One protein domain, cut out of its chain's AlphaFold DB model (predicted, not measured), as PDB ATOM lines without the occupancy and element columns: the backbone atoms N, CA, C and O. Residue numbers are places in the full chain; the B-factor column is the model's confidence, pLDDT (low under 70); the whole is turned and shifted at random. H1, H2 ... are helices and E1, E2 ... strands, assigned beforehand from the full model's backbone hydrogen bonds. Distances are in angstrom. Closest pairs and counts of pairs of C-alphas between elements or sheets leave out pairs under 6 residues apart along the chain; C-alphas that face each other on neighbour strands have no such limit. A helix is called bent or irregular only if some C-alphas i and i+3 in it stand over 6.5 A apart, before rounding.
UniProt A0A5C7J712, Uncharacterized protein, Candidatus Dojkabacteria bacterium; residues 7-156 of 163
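This is residues 7 to 156 of the 163 residues of an uncharacterized protein of Candidatus Dojkabacteria bacterium (UniProt A0A5C7J712). What is the main picture? Two five-stranded sheets, each curled like part of a barrel, stand partly face to face with their strands crossed; the sheet of E4, E2, E3, E1 and E5 folds back on itself, and two small helices, H1 and H2, sit at its side away from the sheet of E6, E10, E9, E7 and E8. How is it made up? The 150 printed residues include ten named strands and two named helices, in the order E1 H1 E2 E3 E4 H2 E5 E6 E7 E8 E9 E10. The class is mostly strand, with under half of the residues in named elements; the sheet E4 E2 E3 E1 E5 is mixed, the sheet E6 E10 E9 E7 E8 antiparallel. What is its outline? It is compact and rounded, with a radius of gyration of the C-alphas of 14.5 A and spans of 41 by 32 by 32 A.

How is the antiparallel sheet joined? Strongly twisted, it runs E6, residues 92 to 96, E10, residues 151 to 155, E9, residues 139 to 144, E7, residues 110 to 118, and E8, residues 121 to 129. Within hydrogen-bond range across its neighbour pairs are N 94 and O 153 at 3.1 A, N 142 and O 152 at 2.9 A, N 111 and O 139 at 2.9 A, and N 114 and O 126 at 2.9 A. E7 bends by 81 degrees at residue 115, and E8 by 76 degrees at residue 125. How is the mixed sheet arranged? It is a folded sheet, bent back into two leaves: E4, residues 65 to 67, and E2, residues 41 to 47, face E1, residues 18 to 22, and E5, residues 83 to 86, with E3, residues 50 to 55, as the hinge. N 42 and O 66 at 2.9 A, N 45 and O 52 at 2.8 A, N 53 and O 21 at 2.9 A across the parallel pair E3 and E1, and N 20 and O 84 at 3.0 A are within hydrogen-bond range. How do the sheets meet? They form a sandwich, two sheets face to face, with strands at 74 degrees; the closest C-alphas of E2 and E8, those of Trp 41 and Arg 125, are 5.1 A apart. Where are the helices? H1, residues 25 to 28, and H2, residues 76 to 81, only graze the folded sheet and only just touch, with 3 pairs of C-alphas within 8 A, the closest being Leu 28 and Gln 79 at 5.8 A. Every O i to N i+4 pair is within hydrogen-bond range in H2; H1 is too short for one.

Where are the anchors? E1 begins at C-alpha 18, (345.132, 221.886, 437.385), and E10 ends at C-alpha 155, (333.985, 233.701, 437.196). Which strands are long? From first to last C-alpha E7 measures 20.1 A, E8 19.5 A and E2 18.6 A.

How far does it reach? The two C-alphas farthest apart, of Ser 49 and Thr 105, are 42.8 A apart, and the printed part has no cut. Which links are long, and where is confidence low? H1 to E2, 12 residues, and E6 to E7, 13 residues, are long links; residues 11 to 17 have pLDDT under 70.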
ATOM      1  N   ARG A   7     343.091 236.948 444.827       91.38
ATOM      2  CA  ARG A   7     342.612 236.309 446.053       91.38
ATOM      3  C   ARG A   7     341.238 235.705 445.841       91.38
ATOM      4  O   ARG A   7     340.300 236.396 445.461       91.38
ATOM      5  N   LEU A   8     341.118 234.422 446.132       89.56
ATOM      6  CA  LEU A   8     339.853 233.709 446.079       89.56
ATOM      7  C   LEU A   8     338.952 234.081 447.272       89.56
ATOM      8  O   LEU A   8     339.455 234.280 448.377       89.56
ATOM      9  N   LEU A   9     337.639 234.172 447.037       88.00
ATOM     10  CA  LEU A   9     336.615 234.406 448.067       88.00
ATOM     11  C   LEU A   9     335.720 233.198 448.332       88.00
ATOM     12  O   LEU A   9     335.174 233.067 449.422       88.00
ATOM     13  N   SER A  10     335.487 232.361 447.322       76.25
ATOM     14  CA  SER A  10     334.574 231.230 447.458       76.25
ATOM     15  C   SER A  10     335.222 230.089 448.240       76.25
ATOM     16  O   SER A  10     336.044 229.364 447.690       76.25
ATOM     17  N   ASP A  11     334.777 229.888 449.480       58.16
ATOM     18  CA  ASP A  11     335.179 228.745 450.318       58.16
ATOM     19  C   ASP A  11     334.366 227.463 450.028       58.16
ATOM     20  O   ASP A  11     334.750 226.371 450.437       58.16
ATOM     21  N   VAL A  12     333.219 227.583 449.339       46.78
ATOM     22  CA  VAL A  12     332.198 226.514 449.242       46.78
ATOM     23  C   VAL A  12     332.223 225.759 447.905       46.78
ATOM     24  O   VAL A  12     331.770 224.616 447.834       46.78
ATOM     25  N   THR A  13     332.763 226.349 446.834       56.59
ATOM     26  CA  THR A  13     332.840 225.665 445.536       56.59
ATOM     27  C   THR A  13     334.119 224.844 445.453       56.59
ATOM     28  O   THR A  13     335.209 225.370 445.670       56.59
ATOM     29  N   VAL A  14     334.009 223.565 445.082       60.78
ATOM     30  CA  VAL A  14     335.195 222.740 444.823       60.78
ATOM     31  C   VAL A  14     335.932 223.300 443.612       60.78
ATOM     32  O   VAL A  14     335.464 223.208 442.475       60.78
ATOM     33  N   LEU A  15     337.095 223.884 443.870       65.00
ATOM     34  CA  LEU A  15     338.009 224.340 442.840       65.00
ATOM     35  C   LEU A  15     339.027 223.257 442.539       65.00
ATOM     36  O   LEU A  15     339.640 222.688 443.439       65.00
ATOM     37  N   TYR A  16     339.234 223.019 441.251       67.69
ATOM     38  CA  TYR A  16     340.245 222.098 440.756       67.69
ATOM     39  C   TYR A  16     341.339 222.907 440.059       67.69
ATOM     40  O   TYR A  16     341.287 223.053 438.832       67.69
ATOM     41  N   PRO A  17     342.310 223.475 440.805       69.38
ATOM     42  CA  PRO A  17     343.527 223.951 440.174       69.38
ATOM     43  C   PRO A  17     344.176 222.759 439.471       69.38
ATOM     44  O   PRO A  17     344.374 221.699 440.066       69.38
ATOM     45  N   ARG A  18     344.454 222.912 438.177       74.50
ATOM     46  CA  ARG A  18     345.132 221.886 437.385       74.50
ATOM     47  C   ARG A  18     346.429 222.457 436.845       74.50
ATOM     48  O   ARG A  18     346.419 223.540 436.266       74.50
ATOM     49  N   ASP A  19     347.504 221.701 437.026       84.50
ATOM     50  CA  ASP A  19     348.828 222.049 436.525       84.50
ATOM     51  C   ASP A  19     348.945 221.739 435.036       84.50
ATOM     52  O   ASP A  19     348.806 220.586 434.611       84.50
ATOM     53  N   TYR A  20     349.270 222.759 434.251       88.88
ATOM     54  CA  TYR A  20     349.531 222.645 432.820       88.88
ATOM     55  C   TYR A  20     350.966 223.043 432.500       88.88
ATOM     56  O   TYR A  20     351.511 223.953 433.125       88.88
ATOM     57  N   ASP A  21     351.559 222.384 431.506       92.19
ATOM     58  CA  ASP A  21     352.839 222.816 430.947       92.19
ATOM     59  C   ASP A  21     352.688 224.181 430.275       92.19
ATOM     60  O   ASP A  21     351.695 224.446 429.587       92.19
ATOM     61  N   LEU A  22     353.694 225.036 430.440       91.19
ATOM     62  CA  LEU A  22     353.784 226.286 429.696       91.19
ATOM     63  C   LEU A  22     354.365 226.059 428.302       91.19
ATOM     64  O   LEU A  22     355.364 225.361 428.136       91.19
ATOM     65  N   VAL A  23     353.779 226.720 427.303       92.50
ATOM     66  CA  VAL A  23     354.381 226.820 425.962       92.50
ATOM     67  C   VAL A  23     355.683 227.616 426.010       92.50
ATOM     68  O   VAL A  23     356.675 227.205 425.415       92.50
ATOM     69  N   ASP A  24     355.687 228.725 426.749       90.06
ATOM     70  CA  ASP A  24     356.862 229.561 426.982       90.06
ATOM     71  C   ASP A  24     357.164 229.629 428.488       90.06
ATOM     72  O   ASP A  24     356.530 230.399 429.211       90.06
ATOM     73  N   PRO A  25     358.121 228.829 428.991       88.56
ATOM     74  CA  PRO A  25     358.512 228.860 430.397       88.56
ATOM     75  C   PRO A  25     359.275 230.121 430.819       88.56
ATOM     76  O   PRO A  25     359.449 230.337 432.017       88.56
ATOM     77  N   THR A  26     359.752 230.954 429.884       89.88
ATOM     78  CA  THR A  26     360.552 232.147 430.227       89.88
ATOM     79  C   THR A  26     359.735 233.199 430.974       89.88
ATOM     80  O   THR A  26     360.283 233.978 431.749       89.88
ATOM     81  N   ILE A  27     358.403 233.159 430.848       89.88
ATOM     82  CA  ILE A  27     357.493 234.027 431.603       89.88
ATOM     83  C   ILE A  27     357.481 233.726 433.109       89.88
ATOM     84  O   ILE A  27     356.826 234.445 433.853       89.88
ATOM     85  N   LEU A  28     358.152 232.672 433.578       88.75
ATOM     86  CA  LEU A  28     358.308 232.383 435.006       88.75
ATOM     87  C   LEU A  28     359.561 233.017 435.620       88.75
ATOM     88  O   LEU A  28     359.713 232.971 436.840       88.75
ATOM     89  N   ASP A  29     360.449 233.592 434.804       87.31
ATOM     90  CA  ASP A  29     361.688 234.204 435.279       87.31
ATOM     91  C   ASP A  29     361.386 235.462 436.115       87.31
ATOM     92  O   ASP A  29     360.845 236.432 435.569       87.31
ATOM     93  N   PRO A  30     361.736 235.501 437.417       82.88
ATOM     94  CA  PRO A  30     361.501 236.658 438.279       82.88
ATOM     95  C   PRO A  30     362.199 237.936 437.804       82.88
ATOM     96  O   PRO A  30     361.742 239.027 438.144       82.88
ATOM     97  N   ALA A  31     363.300 237.816 437.056       83.44
ATOM     98  CA  ALA A  31     364.050 238.957 436.541       83.44
ATOM     99  C   ALA A  31     363.425 239.554 435.270       83.44
ATOM    100  O   ALA A  31     363.764 240.672 434.878       83.44
ATOM    101  N   SER A  32     362.500 238.836 434.627       84.00
ATOM    102  CA  SER A  32     361.873 239.285 433.390       84.00
ATOM    103  C   SER A  32     360.784 240.331 433.639       84.00
ATOM    104  O   SER A  32     359.879 240.147 434.455       84.00
ATOM    105  N   ALA A  33     360.776 241.403 432.841       78.50
ATOM    106  CA  ALA A  33     359.667 242.363 432.818       78.50
ATOM    107  C   ALA A  33     358.329 241.706 432.406       78.50
ATOM    108  O   ALA A  33     357.249 242.154 432.797       78.50
ATOM    109  N   SER A  34     358.384 240.597 431.663       85.25
ATOM    110  CA  SER A  34     357.212 239.824 431.250       85.25
ATOM    111  C   SER A  34     356.818 238.730 432.250       85.25
ATOM    112  O   SER A  34     355.945 237.921 431.926       85.25
ATOM    113  N   THR A  35     357.383 238.711 433.469       89.31
ATOM    114  CA  THR A  35     357.093 237.648 434.447       89.31
ATOM    115  C   THR A  35     355.599 237.513 434.736       89.31
ATOM    116  O   THR A  35     354.858 238.500 434.730       89.31
ATOM    117  N   LEU A  36     355.141 236.290 434.969       90.81
ATOM    118  CA  LEU A  36     353.744 235.954 435.200       90.81
ATOM    119  C   LEU A  36     353.288 236.402 436.591       90.81
ATOM    120  O   LEU A  36     353.899 236.079 437.615       90.81
ATOM    121  N   PHE A  37     352.194 237.155 436.626       92.06
ATOM    122  CA  PHE A  37     351.577 237.642 437.850       92.06
ATOM    123  C   PHE A  37     350.439 236.706 438.263       92.06
ATOM    124  O   PHE A  37     349.702 236.207 437.409       92.06
ATOM    125  N   PRO A  38     350.251 236.475 439.573       91.69
ATOM    126  CA  PRO A  38     349.075 235.770 440.056       91.69
ATOM    127  C   PRO A  38     347.788 236.441 439.581       91.69
ATOM    128  O   PRO A  38     347.677 237.666 439.631       91.69
ATOM    129  N   GLY A  39     346.826 235.645 439.123       93.06
ATOM    130  CA  GLY A  39     345.588 236.148 438.532       93.06
ATOM    131  C   GLY A  39     345.663 236.467 437.040       93.06
ATOM    132  O   GLY A  39     344.619 236.755 436.459       93.06
ATOM    133  N   GLU A  40     346.842 236.409 436.402       94.75
ATOM    134  CA  GLU A  40     346.923 236.542 434.944       94.75
ATOM    135  C   GLU A  40     346.201 235.393 434.249       94.75
ATOM    136  O   GLU A  40     346.405 234.222 434.572       94.75
ATOM    137  N   TRP A  41     345.371 235.742 433.272       94.44
ATOM    138  CA  TRP A  41     344.583 234.789 432.507       94.44
ATOM    139  C   TRP A  41     345.423 234.125 431.423       94.44
ATOM    140  O   TRP A  41     345.970 234.777 430.531       94.44
ATOM    141  N   LEU A  42     345.494 232.801 431.488       93.94
ATOM    142  CA  LEU A  42     346.159 231.971 430.497       93.94
ATOM    143  C   LEU A  42     345.116 231.219 429.686       93.94
ATOM    144  O   LEU A  42     344.105 230.765 430.226       93.94
ATOM    145  N   LYS A  43     345.381 231.067 428.392       91.19
ATOM    146  CA  LYS A  43     344.550 230.262 427.501       91.19
ATOM    147  C   LYS A  43     345.162 228.886 427.319       91.19
ATOM    148  O   LYS A  43     346.388 228.744 427.281       91.19
ATOM    149  N   THR A  44     344.315 227.875 427.203       88.81
ATOM    150  CA  THR A  44     344.768 226.528 426.872       88.81
ATOM    151  C   THR A  44     344.992 226.401 425.374       88.81
ATOM    152  O   THR A  44     344.182 226.882 424.584       88.81
ATOM    153  N   VAL A  45     346.046 225.698 424.984       89.94
ATOM    154  CA  VAL A  45     346.364 225.396 423.590       89.94
ATOM    155  C   VAL A  45     346.798 223.945 423.457       89.94
ATOM    156  O   VAL A  45     347.372 223.371 424.382       89.94
ATOM    157  N   TYR A  46     346.554 223.357 422.292       86.75
ATOM    158  CA  TYR A  46     347.095 222.046 421.956       86.75
ATOM    159  C   TYR A  46     348.433 222.207 421.238       86.75
ATOM    160  O   TYR A  46     348.532 222.911 420.233       86.75
ATOM    161  N   SER A  47     349.466 221.546 421.754       83.06
ATOM    162  CA  SER A  47     350.778 221.424 421.121       83.06
ATOM    163  C   SER A  47     350.984 219.953 420.767       83.06
ATOM    164  O   SER A  47     351.379 219.149 421.608       83.06
ATOM    165  N   GLY A  48     350.617 219.576 419.539       84.00
ATOM    166  CA  GLY A  48     350.467 218.164 419.177       84.00
ATOM    167  C   GLY A  48     349.292 217.534 419.935       84.00
ATOM    168  O   GLY A  48     348.171 218.030 419.838       84.00
ATOM    169  N   SER A  49     349.543 216.461 420.690       83.06
ATOM    170  CA  SER A  49     348.547 215.800 421.551       83.06
ATOM    171  C   SER A  49     348.436 216.396 422.957       83.06
ATOM    172  O   SER A  49     347.516 216.041 423.694       83.06
ATOM    173  N   ASP A  50     349.360 217.278 423.341       86.06
ATOM    174  CA  ASP A  50     349.468 217.753 424.717       86.06
ATOM    175  C   ASP A  50     348.693 219.054 424.911       86.06
ATOM    176  O   ASP A  50     348.851 220.019 424.156       86.06
ATOM    177  N   LEU A  51     347.879 219.093 425.964       87.00
ATOM    178  CA  LEU A  51     347.193 220.301 426.400       87.00
ATOM    179  C   LEU A  51     348.144 221.140 427.262       87.00
ATOM    180  O   LEU A  51     348.530 220.735 428.358       87.00
ATOM    181  N   LYS A  52     348.499 222.320 426.762       92.00
ATOM    182  CA  LYS A  52     349.408 223.282 427.395       92.00
ATOM    183  C   LYS A  52     348.696 224.604 427.637       92.00
ATOM    184  O   LYS A  52     347.572 224.807 427.182       92.00
ATOM    185  N   VAL A  53     349.351 225.521 428.336       92.62
ATOM    186  CA  VAL A  53     348.860 226.888 428.531       92.62
ATOM    187  C   VAL A  53     349.884 227.909 428.069       92.62
ATOM    188  O   VAL A  53     351.095 227.683 428.106       92.62
ATOM    189  N   GLN A  54     349.389 229.052 427.613       93.06
ATOM    190  CA  GLN A  54     350.224 230.170 427.199       93.06
ATOM    191  C   GLN A  54     349.550 231.499 427.511       93.06
ATOM    192  O   GLN A  54     348.326 231.580 427.668       93.06
ATOM    193  N   ARG A  55     350.356 232.561 427.564       93.12
ATOM    194  CA  ARG A  55     349.832 233.923 427.581       93.12
ATOM    195  C   ARG A  55     349.196 234.215 426.215       93.12
ATOM    196  O   ARG A  55     349.804 233.953 425.180       93.12
ATOM    197  N   GLY A  56     347.953 234.692 426.218       91.12
ATOM    198  CA  GLY A  56     347.284 235.188 425.012       91.12
ATOM    199  C   GLY A  56     347.771 236.583 424.612       91.12
ATOM    200  O   GLY A  56     348.669 237.138 425.240       91.12
ATOM    201  N   THR A  57     347.144 237.159 423.591       92.31
ATOM    202  CA  THR A  57     347.349 238.549 423.147       92.31
ATOM    203  C   THR A  57     346.026 239.103 422.634       92.31
ATOM    204  O   THR A  57     345.277 238.361 421.999       92.31
ATOM    205  N   GLY A  58     345.737 240.382 422.872       93.19
ATOM    206  CA  GLY A  58     344.486 241.015 422.454       93.19
ATOM    207  C   GLY A  58     343.234 240.404 423.092       93.19
ATOM    208  O   GLY A  58     343.299 239.662 424.072       93.19
ATOM    209  N   LEU A  59     342.061 240.715 422.555       92.81
ATOM    210  CA  LEU A  59     340.813 240.205 423.115       92.81
ATOM    211  C   LEU A  59     340.759 238.674 423.010       92.81
ATOM    212  O   LEU A  59     340.939 238.115 421.930       92.81
ATOM    213  N   GLU A  60     340.534 238.002 424.137       91.00
ATOM    214  CA  GLU A  60     340.502 236.545 424.180       91.00
ATOM    215  C   GLU A  60     339.284 235.990 423.447       91.00
ATOM    216  O   GLU A  60     338.164 236.491 423.583       91.00
ATOM    217  N   THR A  61     339.513 234.927 422.682       86.62
ATOM    218  CA  THR A  61     338.472 234.213 421.935       86.62
ATOM    219  C   THR A  61     338.377 232.747 422.348       86.62
ATOM    220  O   THR A  61     337.359 232.103 422.078       86.62
ATOM    221  N   ASP A  62     339.379 232.229 423.064       81.56
ATOM    222  CA  ASP A  62     339.378 230.865 423.574       81.56
ATOM    223  C   ASP A  62     338.501 230.746 424.836       81.56
ATOM    224  O   ASP A  62     338.797 231.300 425.896       81.56
ATOM    225  N   ARG A  63     337.440 229.928 424.750       74.00
ATOM    226  CA  ARG A  63     336.523 229.590 425.870       74.00
ATOM    227  C   ARG A  63     337.185 228.834 427.024       74.00
ATOM    228  O   ARG A  63     336.585 228.555 428.061       74.00
ATOM    229  N   ILE A  64     338.416 228.407 426.804       82.19
ATOM    230  CA  ILE A  64     339.168 227.568 427.716       82.19
ATOM    231  C   ILE A  64     340.362 228.398 428.185       82.19
ATOM    232  O   ILE A  64     341.495 228.247 427.736       82.19
ATOM    233  N   CYS A  65     340.067 229.343 429.073       87.38
ATOM    234  CA  CYS A  65     341.052 230.178 429.740       87.38
ATOM    235  C   CYS A  65     340.738 230.284 431.237       87.38
ATOM    236  O   CYS A  65     339.600 230.088 431.675       87.38
ATOM    237  N   GLY A  66     341.766 230.551 432.035       90.69
ATOM    238  CA  GLY A  66     341.632 230.691 433.481       90.69
ATOM    239  C   GLY A  66     342.811 231.442 434.091       90.69
ATOM    240  O   GLY A  66     343.901 231.449 433.511       90.69
ATOM    241  N   PRO A  67     342.616 232.087 435.251       93.25
ATOM    242  CA  PRO A  67     343.686 232.797 435.927       93.25
ATOM    243  C   PRO A  67     344.688 231.830 436.556       93.25
ATOM    244  O   PRO A  67     344.320 230.782 437.098       93.25
ATOM    245  N   TYR A  68     345.956 232.225 436.519       92.81
ATOM    246  CA  TYR A  68     347.048 231.571 437.223       92.81
ATOM    247  C   TYR A  68     346.847 231.648 438.743       92.81
ATOM    248  O   TYR A  68     346.747 232.737 439.319       92.81
ATOM    249  N   PHE A  69     346.803 230.483 439.391       90.06
ATOM    250  CA  PHE A  69     346.550 230.344 440.819       90.06
ATOM    251  C   PHE A  69     347.842 230.347 441.633       90.06
ATOM    252  O   PHE A  69     348.528 229.335 441.776       90.06
ATOM    253  N   ALA A  70     348.165 231.496 442.211       85.31
ATOM    254  CA  ALA A  70     349.292 231.623 443.118       85.31
ATOM    255  C   ALA A  70     349.039 232.715 444.153       85.31
ATOM    256  O   ALA A  70     348.317 233.674 443.895       85.31
ATOM    257  N   ASP A  71     349.688 232.600 445.308       74.50
ATOM    258  CA  ASP A  71     349.633 233.648 446.330       74.50
ATOM    259  C   ASP A  71     350.570 234.813 445.987       74.50
ATOM    260  O   ASP A  71     350.263 235.980 446.235       74.50
ATOM    261  N   PHE A  72     351.711 234.496 445.365       76.25
ATOM    262  CA  PHE A  72     352.766 235.454 445.055       76.25
ATOM    263  C   PHE A  72     353.377 235.214 443.675       76.25
ATOM    264  O   PHE A  72     353.382 234.105 443.136       76.25
ATOM    265  N   LYS A  73     353.912 236.295 443.108       76.19
ATOM    266  CA  LYS A  73     354.724 236.275 441.888       76.19
ATOM    267  C   LYS A  73     355.992 235.441 442.094       76.19
ATOM    268  O   LYS A  73     356.522 235.398 443.200       76.19
ATOM    269  N   ALA A  74     356.458 234.804 441.018       72.94
ATOM    270  CA  ALA A  74     357.684 234.001 440.988       72.94
ATOM    271  C   ALA A  74     357.768 232.905 442.072       72.94
ATOM    272  O   ALA A  74     358.741 232.799 442.819       72.94
ATOM    273  N   ARG A  75     356.752 232.040 442.129       78.88
ATOM    274  CA  ARG A  75     356.787 230.793 442.907       78.88
ATOM    275  C   ARG A  75     357.943 229.892 442.454       78.88
ATOM    276  O   ARG A  75     358.112 229.665 441.257       78.88
ATOM    277  N   THR A  76     358.757 229.408 443.390       80.06
ATOM    278  CA  THR A  76     359.975 228.636 443.081       80.06
ATOM    279  C   THR A  76     359.682 227.220 442.588       80.06
ATOM    280  O   THR A  76     360.399 226.709 441.732       80.06
ATOM    281  N   ASP A  77     358.610 226.599 443.071       81.12
ATOM    282  CA  ASP A  77     358.160 225.274 442.636       81.12
ATOM    283  C   ASP A  77     357.682 225.287 441.179       81.12
ATOM    284  O   ASP A  77     358.112 224.468 440.367       81.12
ATOM    285  N   VAL A  78     356.883 226.290 440.817       83.75
ATOM    286  CA  VAL A  78     356.416 226.515 439.443       83.75
ATOM    287  C   VAL A  78     357.588 226.793 438.495       83.75
ATOM    288  O   VAL A  78     357.610 226.272 437.382       83.75
ATOM    289  N   GLN A  79     358.603 227.547 438.937       84.19
ATOM    290  CA  GLN A  79     359.833 227.780 438.165       84.19
ATOM    291  C   GLN A  79     360.630 226.494 437.913       84.19
ATOM    292  O   GLN A  79     361.149 226.299 436.814       84.19
ATOM    293  N   ALA A  80     360.717 225.610 438.909       82.62
ATOM    294  CA  ALA A  80     361.443 224.351 438.784       82.62
ATOM    295  C   ALA A  80     360.722 223.359 437.857       82.62
ATOM    296  O   ALA A  80     361.352 222.738 437.001       82.62
ATOM    297  N   VAL A  81     359.401 223.225 438.013       86.25
ATOM    298  CA  VAL A  81     358.589 222.233 437.288       86.25
ATOM    299  C   VAL A  81     358.130 222.750 435.918       86.25
ATOM    300  O   VAL A  81     357.823 221.952 435.037       86.25
ATOM    301  N   LYS A  82     358.123 224.074 435.706       88.94
ATOM    302  CA  LYS A  82     357.649 224.758 434.484       88.94
ATOM    303  C   LYS A  82     356.172 224.496 434.171       88.94
ATOM    304  O   LYS A  82     355.742 224.558 433.017       88.94
ATOM    305  N   ARG A  83     355.398 224.230 435.225       88.50
ATOM    306  CA  ARG A  83     353.959 223.967 435.178       88.50
ATOM    307  C   ARG A  83     353.226 224.940 436.074       88.50
ATOM    308  O   ARG A  83     353.677 225.202 437.184       88.50
ATOM    309  N   VAL A  84     352.107 225.463 435.584       90.31
ATOM    310  CA  VAL A  84     351.302 226.461 436.294       90.31
ATOM    311  C   VAL A  84     349.908 225.916 436.608       90.31
ATOM    312  O   VAL A  84     349.240 225.411 435.699       90.31
ATOM    313  N   PRO A  85     349.429 226.046 437.857       89.69
ATOM    314  CA  PRO A  85     348.032 225.796 438.186       89.69
ATOM    315  C   PRO A  85     347.137 226.922 437.659       89.69
ATOM    316  O   PRO A  85     347.373 228.093 437.954       89.69
ATOM    317  N   ILE A  86     346.069 226.585 436.933       90.00
ATOM    318  CA  ILE A  86     345.028 227.557 436.544       90.00
ATOM    319  C   ILE A  86     343.656 227.189 437.118       90.00
ATOM    320  O   ILE A  86     343.309 226.008 437.218       90.00
ATOM    321  N   LEU A  87     342.850 228.202 437.454       88.62
ATOM    322  CA  LEU A  87     341.456 228.033 437.894       88.62
ATOM    323  C   LEU A  87     340.489 228.125 436.713       88.62
ATOM    324  O   LEU A  87     339.808 229.122 436.490       88.62
ATOM    325  N   GLN A  88     340.431 227.060 435.926       80.62
ATOM    326  CA  GLN A  88     339.623 227.047 434.707       80.62
ATOM    327  C   GLN A  88     338.182 226.549 434.929       80.62
ATOM    328  O   GLN A  88     337.263 226.892 434.178       80.62
ATOM    329  N   TRP A  89     337.957 225.729 435.954       78.56
ATOM    330  CA  TRP A  89     336.704 224.997 436.162       78.56
ATOM    331  C   TRP A  89     335.867 225.582 437.298       78.56
ATOM    332  O   TRP A  89     336.398 226.217 438.203       78.56
ATOM    333  N   GLY A  90     334.552 225.365 437.225       80.25
ATOM    334  CA  GLY A  90     333.596 225.849 438.223       80.25
ATOM    335  C   GLY A  90     333.320 227.351 438.154       80.25
ATOM    336  O   GLY A  90     333.894 228.067 437.328       80.25
ATOM    337  N   GLU A  91     332.412 227.796 439.014       86.31
ATOM    338  CA  GLU A  91     332.143 229.204 439.301       86.31
ATOM    339  C   GLU A  91     332.784 229.564 440.628       86.31
ATOM    340  O   GLU A  91     332.761 228.779 441.578       86.31
ATOM    341  N   TYR A  92     333.359 230.752 440.697       89.50
ATOM    342  CA  TYR A  92     333.910 231.259 441.939       89.50
ATOM    343  C   TYR A  92     333.983 232.766 441.915       89.50
ATOM    344  O   TYR A  92     334.052 233.394 440.858       89.50
ATOM    345  N   GLU A  93     334.030 233.331 443.105       92.38
ATOM    346  CA  GLU A  93     334.298 234.733 443.308       92.38
ATOM    347  C   GLU A  93     335.743 234.946 443.726       92.38
ATOM    348  O   GLU A  93     336.314 234.177 444.506       92.38
ATOM    349  N   ALA A  94     336.342 236.000 443.193       93.50
ATOM    350  CA  ALA A  94     337.696 236.388 443.533       93.50
ATOM    351  C   ALA A  94     337.875 237.901 443.425       93.50
ATOM    352  O   ALA A  94     337.167 238.592 442.685       93.50
ATOM    353  N   TYR A  95     338.869 238.391 444.154       95.56
ATOM    354  CA  TYR A  95     339.462 239.696 443.946       95.56
ATOM    355  C   TYR A  95     340.654 239.590 442.997       95.56
ATOM    356  O   TYR A  95     341.432 238.632 443.060       95.56
ATOM    357  N   THR A  96     340.808 240.577 442.118       96.19
ATOM    358  CA  THR A  96     341.974 240.675 441.237       96.19
ATOM    359  C   THR A  96     342.376 242.120 440.978       96.19
ATOM    360  O   THR A  96     341.528 242.992 440.803       96.19
ATOM    361  N   PHE A  97     343.686 242.348 440.914       95.88
ATOM    362  CA  PHE A  97     344.304 243.558 440.367       95.88
ATOM    363  C   PHE A  97     344.639 243.427 438.879       95.88
ATOM    364  O   PHE A  97     345.103 244.384 438.263       95.88
ATOM    365  N   ILE A  98     344.485 242.231 438.309       96.56
ATOM    366  CA  ILE A  98     344.781 241.967 436.903       96.56
ATOM    367  C   ILE A  98     343.539 242.311 436.078       96.56
ATOM    368  O   ILE A  98     342.810 241.434 435.605       96.56
ATOM    369  N   CYS A  99     343.252 243.607 435.977       97.25
ATOM    370  CA  CYS A  99     342.067 244.137 435.317       97.25
ATOM    371  C   CYS A  99     342.257 245.572 434.810       97.25
ATOM    372  O   CYS A  99     343.138 246.289 435.280       97.25
ATOM    373  N   ASP A 100     341.374 245.998 433.910       96.94
ATOM    374  CA  ASP A 100     341.110 247.399 433.587       96.94
ATOM    375  C   ASP A 100     339.757 247.803 434.188       96.94
ATOM    376  O   ASP A 100     338.725 247.188 433.910       96.94
ATOM    377  N   THR A 101     339.759 248.835 435.031       95.94
ATOM    378  CA  THR A 101     338.548 249.349 435.687       95.94
ATOM    379  C   THR A 101     337.765 250.341 434.826       95.94
ATOM    380  O   THR A 101     336.696 250.798 435.230       95.94
ATOM    381  N   THR A 102     338.289 250.720 433.662       95.75
ATOM    382  CA  THR A 102     337.675 251.712 432.777       95.75
ATOM    383  C   THR A 102     336.283 251.258 432.334       95.75
ATOM    384  O   THR A 102     336.104 250.181 431.772       95.75
ATOM    385  N   GLY A 103     335.269 252.090 432.592       94.94
ATOM    386  CA  GLY A 103     333.878 251.813 432.215       94.94
ATOM    387  C   GLY A 103     333.123 250.842 433.135       94.94
ATOM    388  O   GLY A 103     331.926 250.634 432.923       94.94
ATOM    389  N   LEU A 104     333.771 250.287 434.168       96.50
ATOM    390  CA  LEU A 104     333.101 249.462 435.175       96.50
ATOM    391  C   LEU A 104     332.363 250.351 436.180       96.50
ATOM    392  O   LEU A 104     332.975 251.055 436.981       96.50
ATOM    393  N   THR A 105     331.034 250.325 436.138       95.31
ATOM    394  CA  THR A 105     330.170 251.200 436.943       95.31
ATOM    395  C   THR A 105     329.036 250.454 437.635       95.31
ATOM    396  O   THR A 105     328.544 250.931 438.657       95.31
ATOM    397  N   THR A 106     328.631 249.284 437.135       95.19
ATOM    398  CA  THR A 106     327.465 248.557 437.648       95.19
ATOM    399  C   THR A 106     327.724 247.062 437.784       95.19
ATOM    400  O   THR A 106     328.286 246.413 436.902       95.19
ATOM    401  N   VAL A 107     327.275 246.492 438.905       96.94
ATOM    402  CA  VAL A 107     327.282 245.039 439.126       96.94
ATOM    403  C   VAL A 107     326.513 244.345 438.002       96.94
ATOM    404  O   VAL A 107     325.457 244.816 437.583       96.94
ATOM    405  N   GLY A 108     327.036 243.219 437.517       94.38
ATOM    406  CA  GLY A 108     326.441 242.466 436.415       94.38
ATOM    407  C   GLY A 108     327.099 242.718 435.057       94.38
ATOM    408  O   GLY A 108     326.875 241.927 434.139       94.38
ATOM    409  N   GLN A 109     327.936 243.755 434.920       96.12
ATOM    410  CA  GLN A 109     328.641 244.025 433.664       96.12
ATOM    411  C   GLN A 109     329.504 242.820 433.234       96.12
ATOM    412  O   GLN A 109     330.224 242.249 434.064       96.12
ATOM    413  N   PRO A 110     329.427 242.404 431.956       95.00
ATOM    414  CA  PRO A 110     330.198 241.282 431.441       95.00
ATOM    415  C   PRO A 110     331.684 241.638 431.345       95.00
ATOM    416  O   PRO A 110     332.045 242.756 430.970       95.00
ATOM    417  N   LEU A 111     332.536 240.672 431.686       96.00
ATOM    418  CA  LEU A 111     333.985 240.799 431.617       96.00
ATOM    419  C   LEU A 111     334.581 239.784 430.639       96.00
ATOM    420  O   LEU A 111     334.235 238.597 430.650       96.00
ATOM    421  N   SER A 112     335.539 240.254 429.844       95.00
ATOM    422  CA  SER A 112     336.358 239.456 428.925       95.00
ATOM    423  C   SER A 112     337.828 239.553 429.320       95.00
ATOM    424  O   SER A 112     338.210 240.430 430.091       95.00
ATOM    425  N   VAL A 113     338.665 238.667 428.783       95.25
ATOM    426  CA  VAL A 113     340.120 238.760 428.961       95.25
ATOM    427  C   VAL A 113     340.726 239.581 427.828       95.25
ATOM    428  O   VAL A 113     340.427 239.337 426.661       95.25
ATOM    429  N   ASN A 114     341.598 240.528 428.161       96.00
ATOM    430  CA  ASN A 114     342.394 241.287 427.200       96.00
ATOM    431  C   ASN A 114     343.757 241.659 427.811       96.00
ATOM    432  O   ASN A 114     344.058 241.321 428.961       96.00
ATOM    433  N   ASP A 115     344.586 242.345 427.033       95.75
ATOM    434  CA  ASP A 115     345.813 242.959 427.513       95.75
ATOM    435  C   ASP A 115     345.483 244.138 428.436       95.75
ATOM    436  O   ASP A 115     344.705 245.026 428.086       95.75
ATOM    437  N   VAL A 116     346.085 244.138 429.623       95.62
ATOM    438  CA  VAL A 116     345.936 245.179 430.642       95.62
ATOM    439  C   VAL A 116     347.302 245.636 431.143       95.62
ATOM    440  O   VAL A 116     348.306 244.915 431.059       95.62
ATOM    441  N   THR A 117     347.327 246.842 431.702       93.44
ATOM    442  CA  THR A 117     348.479 247.360 432.440       93.44
ATOM    443  C   THR A 117     348.230 247.174 433.927       93.44
ATOM    444  O   THR A 117     347.218 247.632 434.448       93.44
ATOM    445  N   VAL A 118     349.161 246.520 434.617       89.50
ATOM    446  CA  VAL A 118     349.107 246.322 436.069       89.50
ATOM    447  C   VAL A 118     350.324 246.978 436.691       89.50
ATOM    448  O   VAL A 118     351.460 246.606 436.396       89.50
ATOM    449  N   ASP A 119     350.088 247.939 437.580       86.12
ATOM    450  CA  ASP A 119     351.134 248.817 438.107       86.12
ATOM    451  C   ASP A 119     351.877 249.505 436.935       86.12
ATOM    452  O   ASP A 119     351.270 250.263 436.184       86.12
ATOM    453  N   THR A 120     353.166 249.220 436.734       87.50
ATOM    454  CA  THR A 120     353.971 249.724 435.605       87.50
ATOM    455  C   THR A 120     354.183 248.688 434.497       87.50
ATOM    456  O   THR A 120     354.940 248.938 433.562       87.50
ATOM    457  N   PHE A 121     353.578 247.503 434.609       88.50
ATOM    458  CA  PHE A 121     353.805 246.393 433.689       88.50
ATOM    459  C   PHE A 121     352.683 246.303 432.660       88.50
ATOM    460  O   PHE A 121     351.523 246.105 433.014       88.50
ATOM    461  N   THR A 122     353.043 246.403 431.386       90.38
ATOM    462  CA  THR A 122     352.122 246.259 430.255       90.38
ATOM    463  C   THR A 122     352.069 244.808 429.767       90.38
ATOM    464  O   THR A 122     352.911 243.979 430.131       90.38
ATOM    465  N   GLY A 123     351.060 244.478 428.953       88.50
ATOM    466  CA  GLY A 123     350.933 243.156 428.323       88.50
ATOM    467  C   GLY A 123     350.589 242.024 429.296       88.50
ATOM    468  O   GLY A 123     350.893 240.862 429.023       88.50
ATOM    469  N   LYS A 124     349.989 242.351 430.448       93.50
ATOM    470  CA  LYS A 124     349.417 241.357 431.366       93.50
ATOM    471  C   LYS A 124     348.050 240.932 430.853       93.50
ATOM    472  O   LYS A 124     347.374 241.707 430.188       93.50
ATOM    473  N   ARG A 125     347.617 239.716 431.178       95.56
ATOM    474  CA  ARG A 125     346.307 239.203 430.743       95.56
ATOM    475  C   ARG A 125     345.278 239.331 431.844       95.56
ATOM    476  O   ARG A 125     345.350 238.604 432.833       95.56
ATOM    477  N   GLY A 126     344.328 240.238 431.673       96.50
ATOM    478  CA  GLY A 126     343.391 240.611 432.724       96.50
ATOM    479  C   GLY A 126     341.973 240.832 432.255       96.50
ATOM    480  O   GLY A 126     341.672 240.765 431.067       96.50
ATOM    481  N   LEU A 127     341.105 241.086 433.229       97.25
ATOM    482  CA  LEU A 127     339.689 241.327 432.996       97.25
ATOM    483  C   LEU A 127     339.444 242.760 432.532       97.25
ATOM    484  O   LEU A 127     339.907 243.707 433.157       97.25
ATOM    485  N   VAL A 128     338.664 242.912 431.472       97.25
ATOM    486  CA  VAL A 128     338.197 244.201 430.954       97.25
ATOM    487  C   VAL A 128     336.686 244.152 430.774       97.25
ATOM    488  O   VAL A 128     336.121 243.064 430.625       97.25
ATOM    489  N   LEU A 129     336.028 245.314 430.741       96.75
ATOM    490  CA  LEU A 129     334.639 245.392 430.287       96.75
ATOM    491  C   LEU A 129     334.535 244.775 428.886       96.75
ATOM    492  O   LEU A 129     335.266 245.175 427.979       96.75
ATOM    493  N   THR A 130     333.638 243.805 428.709       95.31
ATOM    494  CA  THR A 130     333.435 243.147 427.414       95.31
ATOM    495  C   THR A 130     333.046 244.184 426.349       95.31
ATOM    496  O   THR A 130     332.009 244.838 426.499       95.31
ATOM    497  N   PRO A 131     333.831 244.343 425.264       93.00
ATOM    498  CA  PRO A 131     333.488 245.265 424.187       93.00
ATOM    499  C   PRO A 131     332.191 244.858 423.481       93.00
ATOM    500  O   PRO A 131     331.892 243.668 423.345       93.00
ATOM    501  N   ALA A 132     331.444 245.834 422.966       89.06
ATOM    502  CA  ALA A 132     330.228 245.566 422.198       89.06
ATOM    503  C   ALA A 132     330.507 244.634 421.002       89.06
ATOM    504  O   ALA A 132     331.530 244.761 420.332       89.06
ATOM    505  N   GLY A 133     329.596 243.691 420.740       83.88
ATOM    506  CA  GLY A 133     329.751 242.691 419.673       83.88
ATOM    507  C   GLY A 133     330.718 241.546 420.001       83.88
ATOM    508  O   GLY A 133     331.003 240.726 419.130       83.88
ATOM    509  N   THR A 134     331.223 241.480 421.237       82.44
ATOM    510  CA  THR A 134     332.057 240.371 421.711       82.44
ATOM    511  C   THR A 134     331.205 239.262 422.301       82.44
ATOM    512  O   THR A 134     330.279 239.493 423.070       82.44
ATOM    513  N   ASN A 135     331.618 238.045 421.984       74.81
ATOM    514  CA  ASN A 135     330.886 236.813 422.225       74.81
ATOM    515  C   ASN A 135     331.434 235.988 423.399       74.81
ATOM    516  O   ASN A 135     330.832 234.996 423.803       74.81
ATOM    517  N   LEU A 136     332.617 236.347 423.907       86.62
ATOM    518  CA  LEU A 136     333.268 235.645 425.004       86.62
ATOM    519  C   LEU A 136     333.187 236.461 426.291       86.62
ATOM    520  O   LEU A 136     333.903 237.449 426.460       86.62
ATOM    521  N   VAL A 137     332.362 235.992 427.223       91.00
ATOM    522  CA  VAL A 137     332.274 236.514 428.590       91.00
ATOM    523  C   VAL A 137     332.812 235.460 429.548       91.00
ATOM    524  O   VAL A 137     332.238 234.379 429.674       91.00
ATOM    525  N   VAL A 138     333.905 235.775 430.243       91.75
ATOM    526  CA  VAL A 138     334.576 234.843 431.169       91.75
ATOM    527  C   VAL A 138     334.180 235.069 432.625       91.75
ATOM    528  O   VAL A 138     334.350 234.184 433.463       91.75
ATOM    529  N   ALA A 139     333.663 236.256 432.937       93.62
ATOM    530  CA  ALA A 139     333.308 236.662 434.284       93.62
ATOM    531  C   ALA A 139     332.239 237.760 434.270       93.62
ATOM    532  O   ALA A 139     331.926 238.350 433.237       93.62
ATOM    533  N   THR A 140     331.696 238.036 435.445       95.12
ATOM    534  CA  THR A 140     330.773 239.133 435.709       95.12
ATOM    535  C   THR A 140     331.364 240.024 436.791       95.12
ATOM    536  O   THR A 140     331.860 239.534 437.805       95.12
ATOM    537  N   TYR A 141     331.322 241.337 436.577       97.38
ATOM    538  CA  TYR A 141     331.758 242.318 437.561       97.38
ATOM    539  C   TYR A 141     330.802 242.342 438.758       97.38
ATOM    540  O   TYR A 141     329.592 242.500 438.590       97.38
ATOM    541  N   MET A 142     331.350 242.201 439.967       97.38
ATOM    542  CA  MET A 142     330.590 242.161 441.224       97.38
ATOM    543  C   MET A 142     330.783 243.414 442.082       97.38
ATOM    544  O   MET A 142     330.201 243.516 443.159       97.38
ATOM    545  N   GLY A 143     331.574 244.376 441.605       97.06
ATOM    546  CA  GLY A 143     331.865 245.622 442.304       97.06
ATOM    547  C   GLY A 143     333.361 245.845 442.533       97.06
ATOM    548  O   GLY A 143     334.188 245.003 442.160       97.06
ATOM    549  N   PRO A 144     333.726 246.987 443.136       96.50
ATOM    550  CA  PRO A 144     335.113 247.284 443.459       96.50
ATOM    551  C   PRO A 144     335.683 246.245 444.433       96.50
ATOM    552  O   PRO A 144     334.956 245.622 445.211       96.50
ATOM    553  N   GLY A 145     336.998 246.053 444.368       93.94
ATOM    554  CA  GLY A 145     337.744 245.263 445.338       93.94
ATOM    555  C   GLY A 145     337.882 245.969 446.685       93.94
ATOM    556  O   GLY A 145     337.320 247.039 446.920       93.94
ATOM    557  N   GLU A 146     338.667 245.384 447.584       93.00
ATOM    558  CA  GLU A 146     338.971 245.996 448.884       93.00
ATOM    559  C   GLU A 146     339.986 247.137 448.757       93.00
ATOM    560  O   GLU A 146     340.124 247.968 449.656       93.00
ATOM    561  N   LYS A 147     340.727 247.164 447.647       92.69
ATOM    562  CA  LYS A 147     341.805 248.117 447.383       92.69
ATOM    563  C   LYS A 147     341.558 248.868 446.078       92.69
ATOM    564  O   LYS A 147     340.965 248.351 445.136       92.69
ATOM    565  N   THR A 148     342.066 250.094 445.991       91.12
ATOM    566  CA  THR A 148     341.985 250.899 444.765       91.12
ATOM    567  C   THR A 148     342.643 250.173 443.588       91.12
ATOM    568  O   THR A 148     343.788 249.731 443.693       91.12
ATOM    569  N   GLY A 149     341.923 250.070 442.466       92.12
ATOM    570  CA  GLY A 149     342.376 249.361 441.263       92.12
ATOM    571  C   GLY A 149     342.195 247.838 441.308       92.12
ATOM    572  O   GLY A 149     342.627 247.154 440.390       92.12
ATOM    573  N   GLU A 150     341.581 247.305 442.363       95.44
ATOM    574  CA  GLU A 150     341.144 245.911 442.457       95.44
ATOM    575  C   GLU A 150     339.651 245.819 442.118       95.44
ATOM    576  O   GLU A 150     338.881 246.740 442.403       95.44
ATOM    577  N   ILE A 151     339.221 244.693 441.551       97.56
ATOM    578  CA  ILE A 151     337.803 244.377 441.339       97.56
ATOM    579  C   ILE A 151     337.428 243.064 442.015       97.56
ATOM    580  O   ILE A 151     338.261 242.164 442.141       97.56
ATOM    581  N   ARG A 152     336.152 242.932 442.381       97.06
ATOM    582  CA  ARG A 152     335.500 241.654 442.673       97.06
ATOM    583  C   ARG A 152     334.820 241.149 441.408       97.06
ATOM    584  O   ARG A 152     334.097 241.898 440.747       97.06
ATOM    585  N   PHE A 153     334.995 239.876 441.087       95.62
ATOM    586  CA  PHE A 153     334.312 239.257 439.955       95.62
ATOM    587  C   PHE A 153     333.780 237.873 440.304       95.62
ATOM    588  O   PHE A 153     334.352 237.178 441.141       95.62
ATOM    589  N   LEU A 154     332.712 237.477 439.615       93.94
ATOM    590  CA  LEU A 154     332.198 236.114 439.576       93.94
ATOM    591  C   LEU A 154     332.649 235.475 438.264       93.94
ATOM    592  O   LEU A 154     332.244 235.899 437.182       93.94
ATOM    593  N   LYS A 155     333.511 234.467 438.345       91.50
ATOM    594  CA  LYS A 155     333.985 233.701 437.196       91.50
ATOM    595  C   LYS A 155     332.865 232.820 436.651       91.50
ATOM    596  O   LYS A 155     332.258 232.063 437.405       91.50
ATOM    597  N   LYS A 156     332.664 232.839 435.330       86.12
ATOM    598  CA  LYS A 156     331.708 231.966 434.638       86.12
ATOM    599  C   LYS A 156     332.330 230.611 434.270       86.12
ATOM    600  O   LYS A 156     333.518 230.540 433.931       86.12
TER     601      LYS A 156